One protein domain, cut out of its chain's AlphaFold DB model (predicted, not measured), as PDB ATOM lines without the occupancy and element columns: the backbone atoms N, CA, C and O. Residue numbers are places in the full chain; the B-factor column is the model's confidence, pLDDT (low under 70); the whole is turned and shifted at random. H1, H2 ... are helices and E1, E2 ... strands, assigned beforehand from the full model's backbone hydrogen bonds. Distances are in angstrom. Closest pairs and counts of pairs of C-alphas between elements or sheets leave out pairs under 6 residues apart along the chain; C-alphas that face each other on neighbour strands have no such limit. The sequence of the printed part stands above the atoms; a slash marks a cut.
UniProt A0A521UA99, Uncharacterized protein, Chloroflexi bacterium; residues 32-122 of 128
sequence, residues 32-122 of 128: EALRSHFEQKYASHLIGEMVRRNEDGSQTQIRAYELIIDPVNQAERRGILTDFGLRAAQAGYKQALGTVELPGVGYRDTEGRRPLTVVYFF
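AT A GLANCE: This is residues 32 to 122 of the 128 residues of an uncharacterized protein of Chloroflexi bacterium (UniProt A0A521UA99). A curled sheet of four antiparallel strands has one long helix, H2, over one face and running along the strands, and no named helix on its other face. The shorter helix H1 lies off the sheet near the last residues of H2, while the turn between E1 and E2 and the link between E3 and E4 lie at opposite ends of the long axis. The 91 printed residues include two named helices and four named strands, in the order H1 E1 E2 H2 E3 E4, with the sheet order E1 E2 E4 E3. The class is mixed, helices and strands; the whole is elongated, spanning 47 by 27 by 20 A, and only just compact, close to loose, with a radius of gyration of the C-alphas of 14.6 A.

HOW THE PARTS SIT: H1, residues 32 to 41, is not on the sheet. E1, residues 46 to 53, an edge strand, forms an antiparallel hairpin with E2, residues 59 to 69, at 153 degrees; N 50 and O 62 are 2.8 A apart, within hydrogen-bond range. H2, residues 74 to 90, is on the sheet at a height of 9.1 A. It lies over E4, residues 116 to 122, along the strands at 17 degrees on the local plane. With its residues 87 to 90 alone, H2 only just touches H1, with 3 pairs of C-alphas within 8 A, the closest being those of Phe 38 and Arg 87, 6.7 A. The two run opposite ways at a shallow tilt of 32 degrees, only just short of steep. E2, H2 and E3, residues 94 to 106, make a split strand-helix-strand unit, two strands running the same way with E4 between them, and its crossover is right-handed. E2 and E4 are antiparallel at 165 degrees, with N 67 and O 119 at 2.9 A. E3, the other edge strand, forms an antiparallel hairpin with E4 at 163 degrees, with N 102 and O 118 at 2.8 A. H1 is apart from E2, E3 and E4. In H1 and H2 every O i to N i+4 pair is within hydrogen-bond range.

IN THESE COORDINATES: H1 begins at C-alpha 32, (-31.105, -33.792, 17.372), and is 14.1 A long. E1 measures 21.1 A, E2 32.0 A and H2 24.1 A, from first to last C-alpha. E3 measures 25.1 A and bends by 95 degrees at residue 103. E4 measures 19.7 A and ends at C-alpha 122, (-17.151, -19.752, 17.494).

THE WHOLE: The C-alphas farthest apart, those of Asp 56 and Gly 112, are 48.9 A apart. The sheet is twisted. The printed part has no cut. No link is long; that from E3 to E4, nine residues, is short, and the others are tight. The mean pLDDT of the printed part is 89.0, and residues 109 to 113 are under 70.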
ATOM      1  N   GLU A  32     -32.132 -32.919  16.813       88.62
ATOM      2  CA  GLU A  32     -31.105 -33.792  17.372       88.62
ATOM      3  C   GLU A  32     -30.323 -34.567  16.301       88.62
ATOM      4  O   GLU A  32     -29.096 -34.644  16.382       88.62
ATOM      5  N   ALA A  33     -30.992 -35.089  15.269       89.88
ATOM      6  CA  ALA A  33     -30.333 -35.754  14.148       89.88
ATOM      7  C   ALA A  33     -29.484 -34.774  13.320       89.88
ATOM      8  O   ALA A  33     -28.350 -35.099  12.967       89.88
ATOM      9  N   LEU A  34     -29.981 -33.555  13.072       92.25
ATOM     10  CA  LEU A  34     -29.215 -32.488  12.410       92.25
ATOM     11  C   LEU A  34     -27.976 -32.100  13.224       92.25
ATOM     12  O   LEU A  34     -26.880 -31.989  12.669       92.25
ATOM     13  N   ARG A  35     -28.128 -31.960  14.546       92.88
ATOM     14  CA  ARG A  35     -27.024 -31.690  15.471       92.88
ATOM     15  C   ARG A  35     -25.988 -32.807  15.456       92.88
ATOM     16  O   ARG A  35     -24.811 -32.521  15.271       92.88
ATOM     17  N   SER A  36     -26.412 -34.060  15.600       92.69
ATOM     18  CA  SER A  36     -25.520 -35.225  15.583       92.69
ATOM     19  C   SER A  36     -24.753 -35.326  14.262       92.69
ATOM     20  O   SER A  36     -23.534 -35.479  14.260       92.69
ATOM     21  N   HIS A  37     -25.434 -35.133  13.130       93.31
ATOM     22  CA  HIS A  37     -24.798 -35.150  11.816       93.31
ATOM     23  C   HIS A  37     -23.770 -34.019  11.649       93.31
ATOM     24  O   HIS A  37     -22.684 -34.243  11.115       93.31
ATOM     25  N   PHE A  38     -24.082 -32.804  12.110       95.00
ATOM     26  CA  PHE A  38     -23.132 -31.690  12.102       95.00
ATOM     27  C   PHE A  38     -21.903 -31.987  12.970       95.00
ATOM     28  O   PHE A  38     -20.772 -31.857  12.501       95.00
ATOM     29  N   GLU A  39     -22.121 -32.431  14.211       94.25
ATOM     30  CA  GLU A  39     -21.050 -32.756  15.154       94.25
ATOM     31  C   GLU A  39     -20.141 -33.866  14.611       94.25
ATOM     32  O   GLU A  39     -18.923 -33.732  14.679       94.25
ATOM     33  N   GLN A  40     -20.706 -34.911  13.999       95.25
ATOM     34  CA  GLN A  40     -19.934 -35.984  13.365       95.25
ATOM     35  C   GLN A  40     -19.138 -35.487  12.155       95.25
ATOM     36  O   GLN A  40     -17.945 -35.772  12.049       95.25
ATOM     37  N   LYS A  41     -19.769 -34.720  11.254       94.38
ATOM     38  CA  LYS A  41     -19.122 -34.216  10.031       94.38
ATOM     39  C   LYS A  41     -17.920 -33.321  10.341       94.38
ATOM     40  O   LYS A  41     -16.924 -33.377   9.624       94.38
ATOM     41  N   TYR A  42     -18.009 -32.499  11.386       94.38
ATOM     42  CA  TYR A  42     -16.990 -31.500  11.723       94.38
ATOM     43  C   TYR A  42     -16.197 -31.829  12.993       94.38
ATOM     44  O   TYR A  42     -15.491 -30.965  13.507       94.38
ATOM     45  N   ALA A  43     -16.252 -33.073  13.481       93.25
ATOM     46  CA  ALA A  43     -15.538 -33.500  14.687       93.25
ATOM     47  C   ALA A  43     -14.024 -33.242  14.600       93.25
ATOM     48  O   ALA A  43     -13.435 -32.735  15.546       93.25
ATOM     49  N   SER A  44     -13.403 -33.524  13.450       92.31
ATOM     50  CA  SER A  44     -11.965 -33.298  13.224       92.31
ATOM     51  C   SER A  44     -11.561 -31.824  13.147       92.31
ATOM     52  O   SER A  44     -10.374 -31.522  13.177       92.31
ATOM     53  N   HIS A  45     -12.534 -30.923  13.021       93.56
ATOM     54  CA  HIS A  45     -12.317 -29.481  12.927       93.56
ATOM     55  C   HIS A  45     -12.567 -28.789  14.272       93.56
ATOM     56  O   HIS A  45     -12.307 -27.598  14.402       93.56
ATOM     57  N   LEU A  46     -13.105 -29.496  15.272       95.50
ATOM     58  CA  LEU A  46     -13.311 -28.956  16.611       95.50
ATOM     59  C   LEU A  46     -11.955 -28.817  17.312       95.50
ATOM     60  O   LEU A  46     -11.290 -29.813  17.582       95.50
ATOM     61  N   ILE A  47     -11.573 -27.585  17.641       95.19
ATOM     62  CA  ILE A  47     -10.289 -27.283  18.294       95.19
ATOM     63  C   ILE A  47     -10.423 -26.986  19.787       95.19
ATOM     64  O   ILE A  47      -9.429 -26.990  20.509       95.19
ATOM     65  N   GLY A  48     -11.638 -26.726  20.274       94.25
ATOM     66  CA  GLY A  48     -11.851 -26.479  21.692       94.25
ATOM     67  C   GLY A  48     -13.274 -26.093  22.056       94.25
ATOM     68  O   GLY A  48     -14.111 -25.785  21.204       94.25
ATOM     69  N   GLU A  49     -13.525 -26.087  23.359       95.38
ATOM     70  CA  GLU A  49     -14.784 -25.666  23.959       95.38
ATOM     71  C   GLU A  49     -14.501 -24.671  25.090       95.38
ATOM     72  O   GLU A  49     -13.491 -24.769  25.788       95.38
ATOM     73  N   MET A  50     -15.397 -23.709  25.280       94.06
ATOM     74  CA  MET A  50     -15.366 -22.787  26.410       94.06
ATOM     75  C   MET A  50     -16.771 -22.600  26.975       94.06
ATOM     76  O   MET A  50     -17.769 -22.730  26.266       94.06
ATOM     77  N   VAL A  51     -16.849 -22.256  28.256       94.06
ATOM     78  CA  VAL A  51     -18.111 -21.928  28.921       94.06
ATOM     79  C   VAL A  51     -18.102 -20.449  29.269       94.06
ATOM     80  O   VAL A  51     -17.231 -19.985  30.005       94.06
ATOM     81  N   ARG A  52     -19.083 -19.705  28.757       90.06
ATOM     82  CA  ARG A  52     -19.338 -18.316  29.147       90.06
ATOM     83  C   ARG A  52     -20.449 -18.297  30.186       90.06
ATOM     84  O   ARG A  52     -21.523 -18.843  29.946       90.06
ATOM     85  N   ARG A  53     -20.212 -17.644  31.323       92.62
ATOM     86  CA  ARG A  53     -21.275 -17.315  32.277       92.62
ATOM     87  C   ARG A  53     -21.950 -16.017  31.840       92.62
ATOM     88  O   ARG A  53     -21.260 -15.029  31.602       92.62
ATOM     89  N   ASN A  54     -23.270 -16.038  31.728       89.44
ATOM     90  CA  ASN A  54     -24.083 -14.882  31.372       89.44
ATOM     91  C   ASN A  54     -24.457 -14.075  32.629       89.44
ATOM     92  O   ASN A  54     -24.300 -14.548  33.760       89.44
ATOM     93  N   GLU A  55     -24.946 -12.850  32.433       91.75
ATOM     94  CA  GLU A  55     -25.294 -11.918  33.521       91.75
ATOM     95  C   GLU A  55     -26.435 -12.433  34.407       91.75
ATOM     96  O   GLU A  55     -26.424 -12.229  35.618       91.75
ATOM     97  N   ASP A  56     -27.376 -13.171  33.821       92.44
ATOM     98  CA  ASP A  56     -28.478 -13.837  34.524       92.44
ATOM     99  C   ASP A  56     -28.036 -15.086  35.313       92.44
ATOM    100  O   ASP A  56     -28.849 -15.765  35.940       92.44
ATOM    101  N   GLY A  57     -26.739 -15.406  35.294       89.75
ATOM    102  CA  GLY A  57     -26.160 -16.570  35.953       89.75
ATOM    103  C   GLY A  57     -26.244 -17.866  35.145       89.75
ATOM    104  O   GLY A  57     -25.647 -18.856  35.578       89.75
ATOM    105  N   SER A  58     -26.906 -17.870  33.982       90.38
ATOM    106  CA  SER A  58     -26.909 -19.007  33.058       90.38
ATOM    107  C   SER A  58     -25.526 -19.225  32.429       90.38
ATOM    108  O   SER A  58     -24.625 -18.385  32.526       90.38
ATOM    109  N   GLN A  59     -25.325 -20.387  31.807       92.31
ATOM    110  CA  GLN A  59     -24.072 -20.742  31.145       92.31
ATOM    111  C   GLN A  59     -24.320 -21.097  29.682       92.31
ATOM    112  O   GLN A  59     -25.222 -21.870  29.368       92.31
ATOM    113  N   THR A  60     -23.474 -20.572  28.801       91.75
ATOM    114  CA  THR A  60     -23.465 -20.890  27.373       91.75
ATOM    115  C   THR A  60     -22.196 -21.660  27.039       91.75
ATOM    116  O   THR A  60     -21.090 -21.201  27.329       91.75
ATOM    117  N   GLN A  61     -22.348 -22.821  26.403       94.69
ATOM    118  CA  GLN A  61     -21.224 -23.563  25.833       94.69
ATOM    119  C   GLN A  61     -20.924 -23.032  24.434       94.69
ATOM    120  O   GLN A  61     -21.810 -23.002  23.579       94.69
ATOM    121  N   ILE A  62     -19.677 -22.638  24.201       95.69
ATOM    122  CA  ILE A  62     -19.178 -22.168  22.912       95.69
ATOM    123  C   ILE A  62     -18.155 -23.180  22.404       95.69
ATOM    124  O   ILE A  62     -17.219 -23.538  23.115       95.69
ATOM    125  N   ARG A  63     -18.315 -23.618  21.159       96.50
ATOM    126  CA  ARG A  63     -17.388 -24.501  20.449       96.50
ATOM    127  C   ARG A  63     -16.596 -23.719  19.418       96.50
ATOM    128  O   ARG A  63     -17.174 -22.922  18.684       96.50
ATOM    129  N   ALA A  64     -15.294 -23.965  19.358       96.50
ATOM    130  CA  ALA A  64     -14.395 -23.376  18.380       96.50
ATOM    131  C   ALA A  64     -14.063 -24.405  17.293       96.50
ATOM    132  O   ALA A  64     -13.540 -25.478  17.594       96.50
ATOM    133  N   TYR A  65     -14.354 -24.071  16.040       97.00
ATOM    134  CA  TYR A  65     -14.032 -24.885  14.872       97.00
ATOM    135  C   TYR A  65     -12.984 -24.191  14.012       97.00
ATOM    136  O   TYR A  65     -13.071 -22.982  13.799       97.00
ATOM    137  N   GLU A  66     -12.033 -24.957  13.493       95.00
ATOM    138  CA  GLU A  66     -10.977 -24.511  12.593       95.00
ATOM    139  C   GLU A  66     -11.216 -25.062  11.188       95.00
ATOM    140  O   GLU A  66     -11.265 -26.274  10.990       95.00
ATOM    141  N   LEU A  67     -11.347 -24.180  10.197       93.12
ATOM    142  CA  LEU A  67     -11.397 -24.554   8.786       93.12
ATOM    143  C   LEU A  67     -10.160 -24.026   8.065       93.12
ATOM    144  O   LEU A  67      -9.857 -22.836   8.129       93.12
ATOM    145  N   ILE A  68      -9.480 -24.900   7.326       90.25
ATOM    146  CA  ILE A  68      -8.325 -24.537   6.502       90.25
ATOM    147  C   ILE A  68      -8.775 -24.448   5.045       90.25
ATOM    148  O   ILE A  68      -9.308 -25.419   4.502       90.25
ATOM    149  N   ILE A  69      -8.543 -23.306   4.403       89.88
ATOM    150  CA  ILE A  69      -8.985 -23.014   3.034       89.88
ATOM    151  C   ILE A  69      -7.834 -22.495   2.164       89.88
ATOM    152  O   ILE A  69      -6.918 -21.826   2.654       89.88
ATOM    153  N   ASP A  70      -7.909 -22.762   0.859       86.00
ATOM    154  CA  ASP A  70      -7.000 -22.172  -0.127       86.00
ATOM    155  C   ASP A  70      -7.342 -20.676  -0.329       86.00
ATOM    156  O   ASP A  70      -8.480 -20.343  -0.681       86.00
ATOM    157  N   PRO A  71      -6.393 -19.742  -0.103       80.75
ATOM    158  CA  PRO A  71      -6.633 -18.308  -0.269       80.75
ATOM    159  C   PRO A  71      -6.829 -17.871  -1.726       80.75
ATOM    160  O   PRO A  71      -7.425 -16.820  -1.978       80.75
ATOM    161  N   VAL A  72      -6.314 -18.632  -2.693       82.38
ATOM    162  CA  VAL A  72      -6.381 -18.306  -4.123       82.38
ATOM    163  C   VAL A  72      -7.712 -18.774  -4.713       82.38
ATOM    164  O   VAL A  72      -8.274 -18.115  -5.591       82.38
ATOM    165  N   ASN A  73      -8.272 -19.866  -4.189       83.94
ATOM    166  CA  ASN A  73      -9.545 -20.410  -4.640       83.94
ATOM    167  C   ASN A  73     -10.746 -19.746  -3.940       83.94
ATOM    168  O   ASN A  73     -11.370 -20.294  -3.031       83.94
ATOM    169  N   GLN A  74     -11.111 -18.546  -4.396       80.38
ATOM    170  CA  GLN A  74     -12.219 -17.768  -3.819       80.38
ATOM    171  C   GLN A  74     -13.581 -18.483  -3.894       80.38
ATOM    172  O   GLN A  74     -14.428 -18.297  -3.016       80.38
ATOM    173  N   ALA A  75     -13.803 -19.307  -4.924       81.38
ATOM    174  CA  ALA A  75     -15.038 -20.073  -5.075       81.38
ATOM    175  C   ALA A  75     -15.142 -21.179  -4.013       81.38
ATOM    176  O   ALA A  75     -16.174 -21.294  -3.351       81.38
ATOM    177  N   GLU A  76     -14.060 -21.935  -3.802       81.00
ATOM    178  CA  GLU A  76     -13.966 -22.934  -2.732       81.00
ATOM    179  C   GLU A  76     -14.120 -22.283  -1.362       81.00
ATOM    180  O   GLU A  76     -14.952 -22.728  -0.572       81.00
ATOM    181  N   ARG A  77     -13.403 -21.182  -1.102       84.31
ATOM    182  CA  ARG A  77     -13.524 -20.418   0.144       84.31
ATOM    183  C   ARG A  77     -14.978 -20.072   0.443       84.31
ATOM    184  O   ARG A  77     -15.484 -20.405   1.513       84.31
ATOM    185  N   ARG A  78     -15.672 -19.420  -0.493       85.81
ATOM    186  CA  ARG A  78     -17.070 -19.031  -0.276       85.81
ATOM    187  C   ARG A  78     -17.962 -20.258  -0.091       85.81
ATOM    188  O   ARG A  78     -18.825 -20.231   0.782       85.81
ATOM    189  N   GLY A  79     -17.748 -21.319  -0.868       88.69
ATOM    190  CA  GLY A  79     -18.508 -22.564  -0.773       88.69
ATOM    191  C   GLY A  79     -18.369 -23.248   0.587       88.69
ATOM    192  O   GLY A  79     -19.379 -23.511   1.234       88.69
ATOM    193  N   ILE A  80     -17.136 -23.468   1.055       89.25
ATOM    194  CA  ILE A  80     -16.839 -24.137   2.331       89.25
ATOM    195  C   ILE A  80     -17.403 -23.342   3.509       89.25
ATOM    196  O   ILE A  80     -18.101 -23.908   4.351       89.25
ATOM    197  N   LEU A  81     -17.137 -22.032   3.561       91.31
ATOM    198  CA  LEU A  81     -17.584 -21.186   4.671       91.31
ATOM    199  C   LEU A  81     -19.115 -21.084   4.719       91.31
ATOM    200  O   LEU A  81     -19.707 -21.146   5.797       91.31
ATOM    201  N   THR A  82     -19.760 -20.977   3.554       91.31
ATOM    202  CA  THR A  82     -21.226 -20.920   3.470       91.31
ATOM    203  C   THR A  82     -21.857 -22.263   3.850       91.31
ATOM    204  O   THR A  82     -22.792 -22.273   4.646       91.31
ATOM    205  N   ASP A  83     -21.347 -23.395   3.344       92.94
ATOM    206  CA  ASP A  83     -21.853 -24.737   3.695       92.94
ATOM    207  C   ASP A  83     -21.721 -25.000   5.199       92.94
ATOM    208  O   ASP A  83     -22.679 -25.448   5.830       92.94
ATOM    209  N   PHE A  84     -20.570 -24.663   5.789       95.50
ATOM    210  CA  PHE A  84     -20.356 -24.798   7.229       95.50
ATOM    211  C   PHE A  84     -21.370 -23.974   8.032       95.50
ATOM    212  O   PHE A  84     -22.064 -24.521   8.890       95.50
ATOM    213  N   GLY A  85     -21.499 -22.678   7.723       94.31
ATOM    214  CA  GLY A  85     -22.408 -21.777   8.434       94.31
ATOM    215  C   GLY A  85     -23.877 -22.192   8.316       94.31
ATOM    216  O   GLY A  85     -24.592 -22.213   9.317       94.31
ATOM    217  N   LEU A  86     -24.322 -22.588   7.119       94.25
ATOM    218  CA  LEU A  86     -25.695 -23.049   6.899       94.25
ATOM    219  C   LEU A  86     -25.995 -24.336   7.669       94.25
ATOM    220  O   LEU A  86     -27.045 -24.432   8.302       94.25
ATOM    221  N   ARG A  87     -25.076 -25.308   7.669       95.25
ATOM    222  CA  ARG A  87     -25.265 -26.559   8.419       95.25
ATOM    223  C   ARG A  87     -25.241 -26.341   9.924       95.25
ATOM    224  O   ARG A  87     -26.034 -26.960  10.627       95.25
ATOM    225  N   ALA A  88     -24.374 -25.455  10.412       95.75
ATOM    226  CA  ALA A  88     -24.351 -25.063  11.817       95.75
ATOM    227  C   ALA A  88     -25.700 -24.453  12.233       95.75
ATOM    228  O   ALA A  88     -26.296 -24.887  13.220       95.75
ATOM    229  N   ALA A  89     -26.221 -23.514  11.439       94.75
ATOM    230  CA  ALA A  89     -27.516 -22.886  11.689       94.75
ATOM    231  C   ALA A  89     -28.673 -23.902  11.653       94.75
ATOM    232  O   ALA A  89     -29.521 -23.897  12.543       94.75
ATOM    233  N   GLN A  90     -28.682 -24.819  10.678       94.00
ATOM    234  CA  GLN A  90     -29.663 -25.912  10.605       94.00
ATOM    235  C   GLN A  90     -29.599 -26.843  11.824       94.00
ATOM    236  O   GLN A  90     -30.629 -27.304  12.305       94.00
ATOM    237  N   ALA A  91     -28.402 -27.084  12.361       94.12
ATOM    238  CA  ALA A  91     -28.186 -27.843  13.590       94.12
ATOM    239  C   ALA A  91     -28.531 -27.059  14.876       94.12
ATOM    240  O   ALA A  91     -28.375 -27.588  15.976       94.12
ATOM    241  N   GLY A  92     -29.000 -25.810  14.762       94.56
ATOM    242  CA  GLY A  92     -29.404 -24.963  15.886       94.56
ATOM    243  C   GLY A  92     -28.263 -24.208  16.568       94.56
ATOM    244  O   GLY A  92     -28.491 -23.581  17.602       94.56
ATOM    245  N   TYR A  93     -27.050 -24.247  16.017       95.75
ATOM    246  CA  TYR A  93     -25.936 -23.456  16.530       95.75
ATOM    247  C   TYR A  93     -26.111 -21.977  16.188       95.75
ATOM    248  O   TYR A  93     -26.610 -21.618  15.119       95.75
ATOM    249  N   LYS A  94     -25.650 -21.110  17.090       94.44
ATOM    250  CA  LYS A  94     -25.640 -19.654  16.894       94.44
ATOM    251  C   LYS A  94     -24.214 -19.139  16.900       94.44
ATOM    252  O   LYS A  94     -23.361 -19.692  17.582       94.44
ATOM    253  N   GLN A  95     -23.939 -18.072  16.162       93.44
ATOM    254  CA  GLN A  95     -22.617 -17.457  16.193       93.44
ATOM    255  C   GLN A  95     -22.393 -16.749  17.538       93.44
ATOM    256  O   GLN A  95     -23.155 -15.856  17.896       93.44
ATOM    257  N   ALA A  96     -21.354 -17.158  18.269       91.56
ATOM    258  CA  ALA A  96     -20.999 -16.606  19.577       91.56
ATOM    259  C   ALA A  96     -20.099 -15.368  19.458       91.56
ATOM    260  O   ALA A  96     -20.265 -14.390  20.183       91.56
ATOM    261  N   LEU A  97     -19.120 -15.438  18.551       88.25
ATOM    262  CA  LEU A  97     -18.142 -14.390  18.267       88.25
ATOM    263  C   LEU A  97     -17.995 -14.228  16.755       88.25
ATOM    264  O   LEU A  97     -18.289 -15.144  15.981       88.25
ATOM    265  N   GLY A  98     -17.497 -13.063  16.338       87.75
ATOM    266  CA  GLY A  98     -17.099 -12.842  14.952       87.75
ATOM    267  C   GLY A  98     -16.095 -13.900  14.490       87.75
ATOM    268  O   GLY A  98     -15.260 -14.371  15.265       87.75
ATOM    269  N   THR A  99     -16.200 -14.286  13.224       90.62
ATOM    270  CA  THR A  99     -15.245 -15.196  12.590       90.62
ATOM    271  C   THR A  99     -13.857 -14.556  12.583       90.62
ATOM    272  O   THR A  99     -13.727 -13.368  12.282       90.62
ATOM    273  N   VAL A 100     -12.823 -15.337  12.893       92.81
ATOM    274  CA  VAL A 100     -11.426 -14.882  12.822       92.81
ATOM    275  C   VAL A 100     -10.753 -15.566  11.645       92.81
ATOM    276  O   VAL A 100     -10.727 -16.791  11.581       92.81
ATOM    277  N   GLU A 101     -10.201 -14.782  10.724       91.69
ATOM    278  CA  GLU A 101      -9.444 -15.289   9.580       91.69
ATOM    279  C   GLU A 101      -7.963 -14.949   9.734       91.69
ATOM    280  O   GLU A 101      -7.597 -13.786   9.903       91.69
ATOM    281  N   LEU A 102      -7.108 -15.965   9.647       89.88
ATOM    282  CA  LEU A 102      -5.660 -15.831   9.697       89.88
ATOM    283  C   LEU A 102      -5.065 -16.262   8.347       89.88
ATOM    284  O   LEU A 102      -4.978 -17.461   8.060       89.88
ATOM    285  N   PRO A 103      -4.671 -15.315   7.481       88.12
ATOM    286  CA  PRO A 103      -4.070 -15.644   6.197       88.12
ATOM    287  C   PRO A 103      -2.622 -16.117   6.371       88.12
ATOM    288  O   PRO A 103      -1.843 -15.523   7.112       88.12
ATOM    289  N   GLY A 104      -2.242 -17.168   5.643       83.44
ATOM    290  CA  GLY A 104      -0.855 -17.628   5.538       83.44
ATOM    291  C   GLY A 104      -0.319 -18.417   6.732       83.44
ATOM    292  O   GLY A 104       0.882 -18.671   6.778       83.44
ATOM    293  N   VAL A 105      -1.179 -18.818   7.673       82.38
ATOM    294  CA  VAL A 105      -0.789 -19.612   8.855       82.38
ATOM    295  C   VAL A 105      -1.229 -21.076   8.779       82.38
ATOM    296  O   VAL A 105      -0.865 -21.861   9.646       82.38
ATOM    297  N   GLY A 106      -2.028 -21.448   7.774       76.00
ATOM    298  CA  GLY A 106      -2.538 -22.809   7.628       76.00
ATOM    299  C   GLY A 106      -1.608 -23.705   6.818       76.00
ATOM    300  O   GLY A 106      -0.928 -23.242   5.897       76.00
ATOM    301  N   TYR A 107      -1.645 -25.002   7.117       70.88
ATOM    302  CA  TYR A 107      -0.902 -26.040   6.403       70.88
ATOM    303  C   TYR A 107      -1.812 -27.260   6.196       70.88
ATOM    304  O   TYR A 107      -2.494 -27.685   7.125       70.88
ATOM    305  N   ARG A 108      -1.826 -27.829   4.984       71.62
ATOM    306  CA  ARG A 108      -2.391 -29.157   4.698       71.62
ATOM    307  C   ARG A 108      -1.233 -30.071   4.324       71.62
ATOM    308  O   ARG A 108      -0.502 -29.765   3.382       71.62
ATOM    309  N   ASP A 109      -1.095 -31.199   5.015       67.81
ATOM    310  CA  ASP A 109       0.000 -32.155   4.784       67.81
ATOM    311  C   ASP A 109       0.063 -32.655   3.328       67.81
ATOM    312  O   ASP A 109       1.128 -33.002   2.821       67.81
ATOM    313  N   THR A 110      -1.071 -32.642   2.625       66.12
ATOM    314  CA  THR A 110      -1.229 -33.141   1.255       66.12
ATOM    315  C   THR A 110      -0.841 -32.150   0.153       66.12
ATOM    316  O   THR A 110      -0.646 -32.573  -0.983       66.12
ATOM    317  N   GLU A 111      -0.738 -30.848   0.437       61.06
ATOM    318  CA  GLU A 111      -0.641 -29.799  -0.601       61.06
ATOM    319  C   GLU A 111       0.732 -29.100  -0.664       61.06
ATOM    320  O   GLU A 111       0.943 -28.163  -1.441       61.06
ATOM    321  N   GLY A 112       1.705 -29.586   0.112       61.25
ATOM    322  CA  GLY A 112       3.019 -28.959   0.243       61.25
ATOM    323  C   GLY A 112       2.952 -27.621   0.990       61.25
ATOM    324  O   GLY A 112       1.905 -27.198   1.470       61.25
ATOM    325  N   ARG A 113       4.093 -26.929   1.120       64.56
ATOM    326  CA  ARG A 113       4.200 -25.646   1.850       64.56
ATOM    327  C   ARG A 113       3.588 -24.477   1.064       64.56
ATOM    328  O   ARG A 113       4.292 -23.538   0.700       64.56
ATOM    329  N   ARG A 114       2.294 -24.542   0.759       72.00
ATOM    330  CA  ARG A 114       1.529 -23.399   0.254       72.00
ATOM    331  C   ARG A 114       0.877 -22.679   1.435       72.00
ATOM    332  O   ARG A 114       0.372 -23.352   2.329       72.00
ATOM    333  N   PRO A 115       0.904 -21.337   1.473       76.00
ATOM    334  CA  PRO A 115       0.243 -20.591   2.535       76.00
ATOM    335  C   PRO A 115      -1.272 -20.786   2.425       76.00
ATOM    336  O   PRO A 115      -1.865 -20.396   1.422       76.00
ATOM    337  N   LEU A 116      -1.896 -21.372   3.448       88.00
ATOM    338  CA  LEU A 116      -3.352 -21.505   3.536       88.00
ATOM    339  C   LEU A 116      -3.934 -20.476   4.508       88.00
ATOM    340  O   LEU A 116      -3.224 -19.911   5.344       88.00
ATOM    341  N   THR A 117      -5.234 -20.218   4.397       89.62
ATOM    342  CA  THR A 117      -5.960 -19.391   5.368       89.62
ATOM    343  C   THR A 117      -6.647 -20.290   6.378       89.62
ATOM    344  O   THR A 117      -7.302 -21.260   5.999       89.62
ATOM    345  N   VAL A 118      -6.509 -19.954   7.654       91.94
ATOM    346  CA  VAL A 118      -7.231 -20.610   8.743       91.94
ATOM    347  C   VAL A 118      -8.394 -19.723   9.155       91.94
ATOM    348  O   VAL A 118      -8.226 -18.517   9.322       91.94
ATOM    349  N   VAL A 119      -9.574 -20.311   9.299       93.31
ATOM    350  CA  VAL A 119     -10.797 -19.611   9.679       93.31
ATOM    351  C   VAL A 119     -11.385 -20.253  10.926       93.31
ATOM    352  O   VAL A 119     -11.733 -21.432  10.915       93.31
ATOM    353  N   TYR A 120     -11.528 -19.459  11.984       95.25
ATOM    354  CA  TYR A 120     -12.121 -19.887  13.242       95.25
ATOM    355  C   TYR A 120     -13.586 -19.477  13.344       95.25
ATOM    356  O   TYR A 120     -13.924 -18.294  13.236       95.25
ATOM    357  N   PHE A 121     -14.442 -20.457  13.621       96.56
ATOM    358  CA  PHE A 121     -15.852 -20.263  13.942       96.56
ATOM    359  C   PHE A 121     -16.104 -20.550  15.414       96.56
ATOM    360  O   PHE A 121     -15.781 -21.628  15.903       96.56
ATOM    361  N   PHE A 122     -16.752 -19.610  16.097       96.25
ATOM    362  CA  PHE A 122     -17.151 -19.752  17.494       96.25
ATOM    363  C   PHE A 122     -18.667 -19.863  17.562       96.25
ATOM    364  O   PHE A 122     -19.377 -18.909  17.236       96.25
TER     365      PHE A 122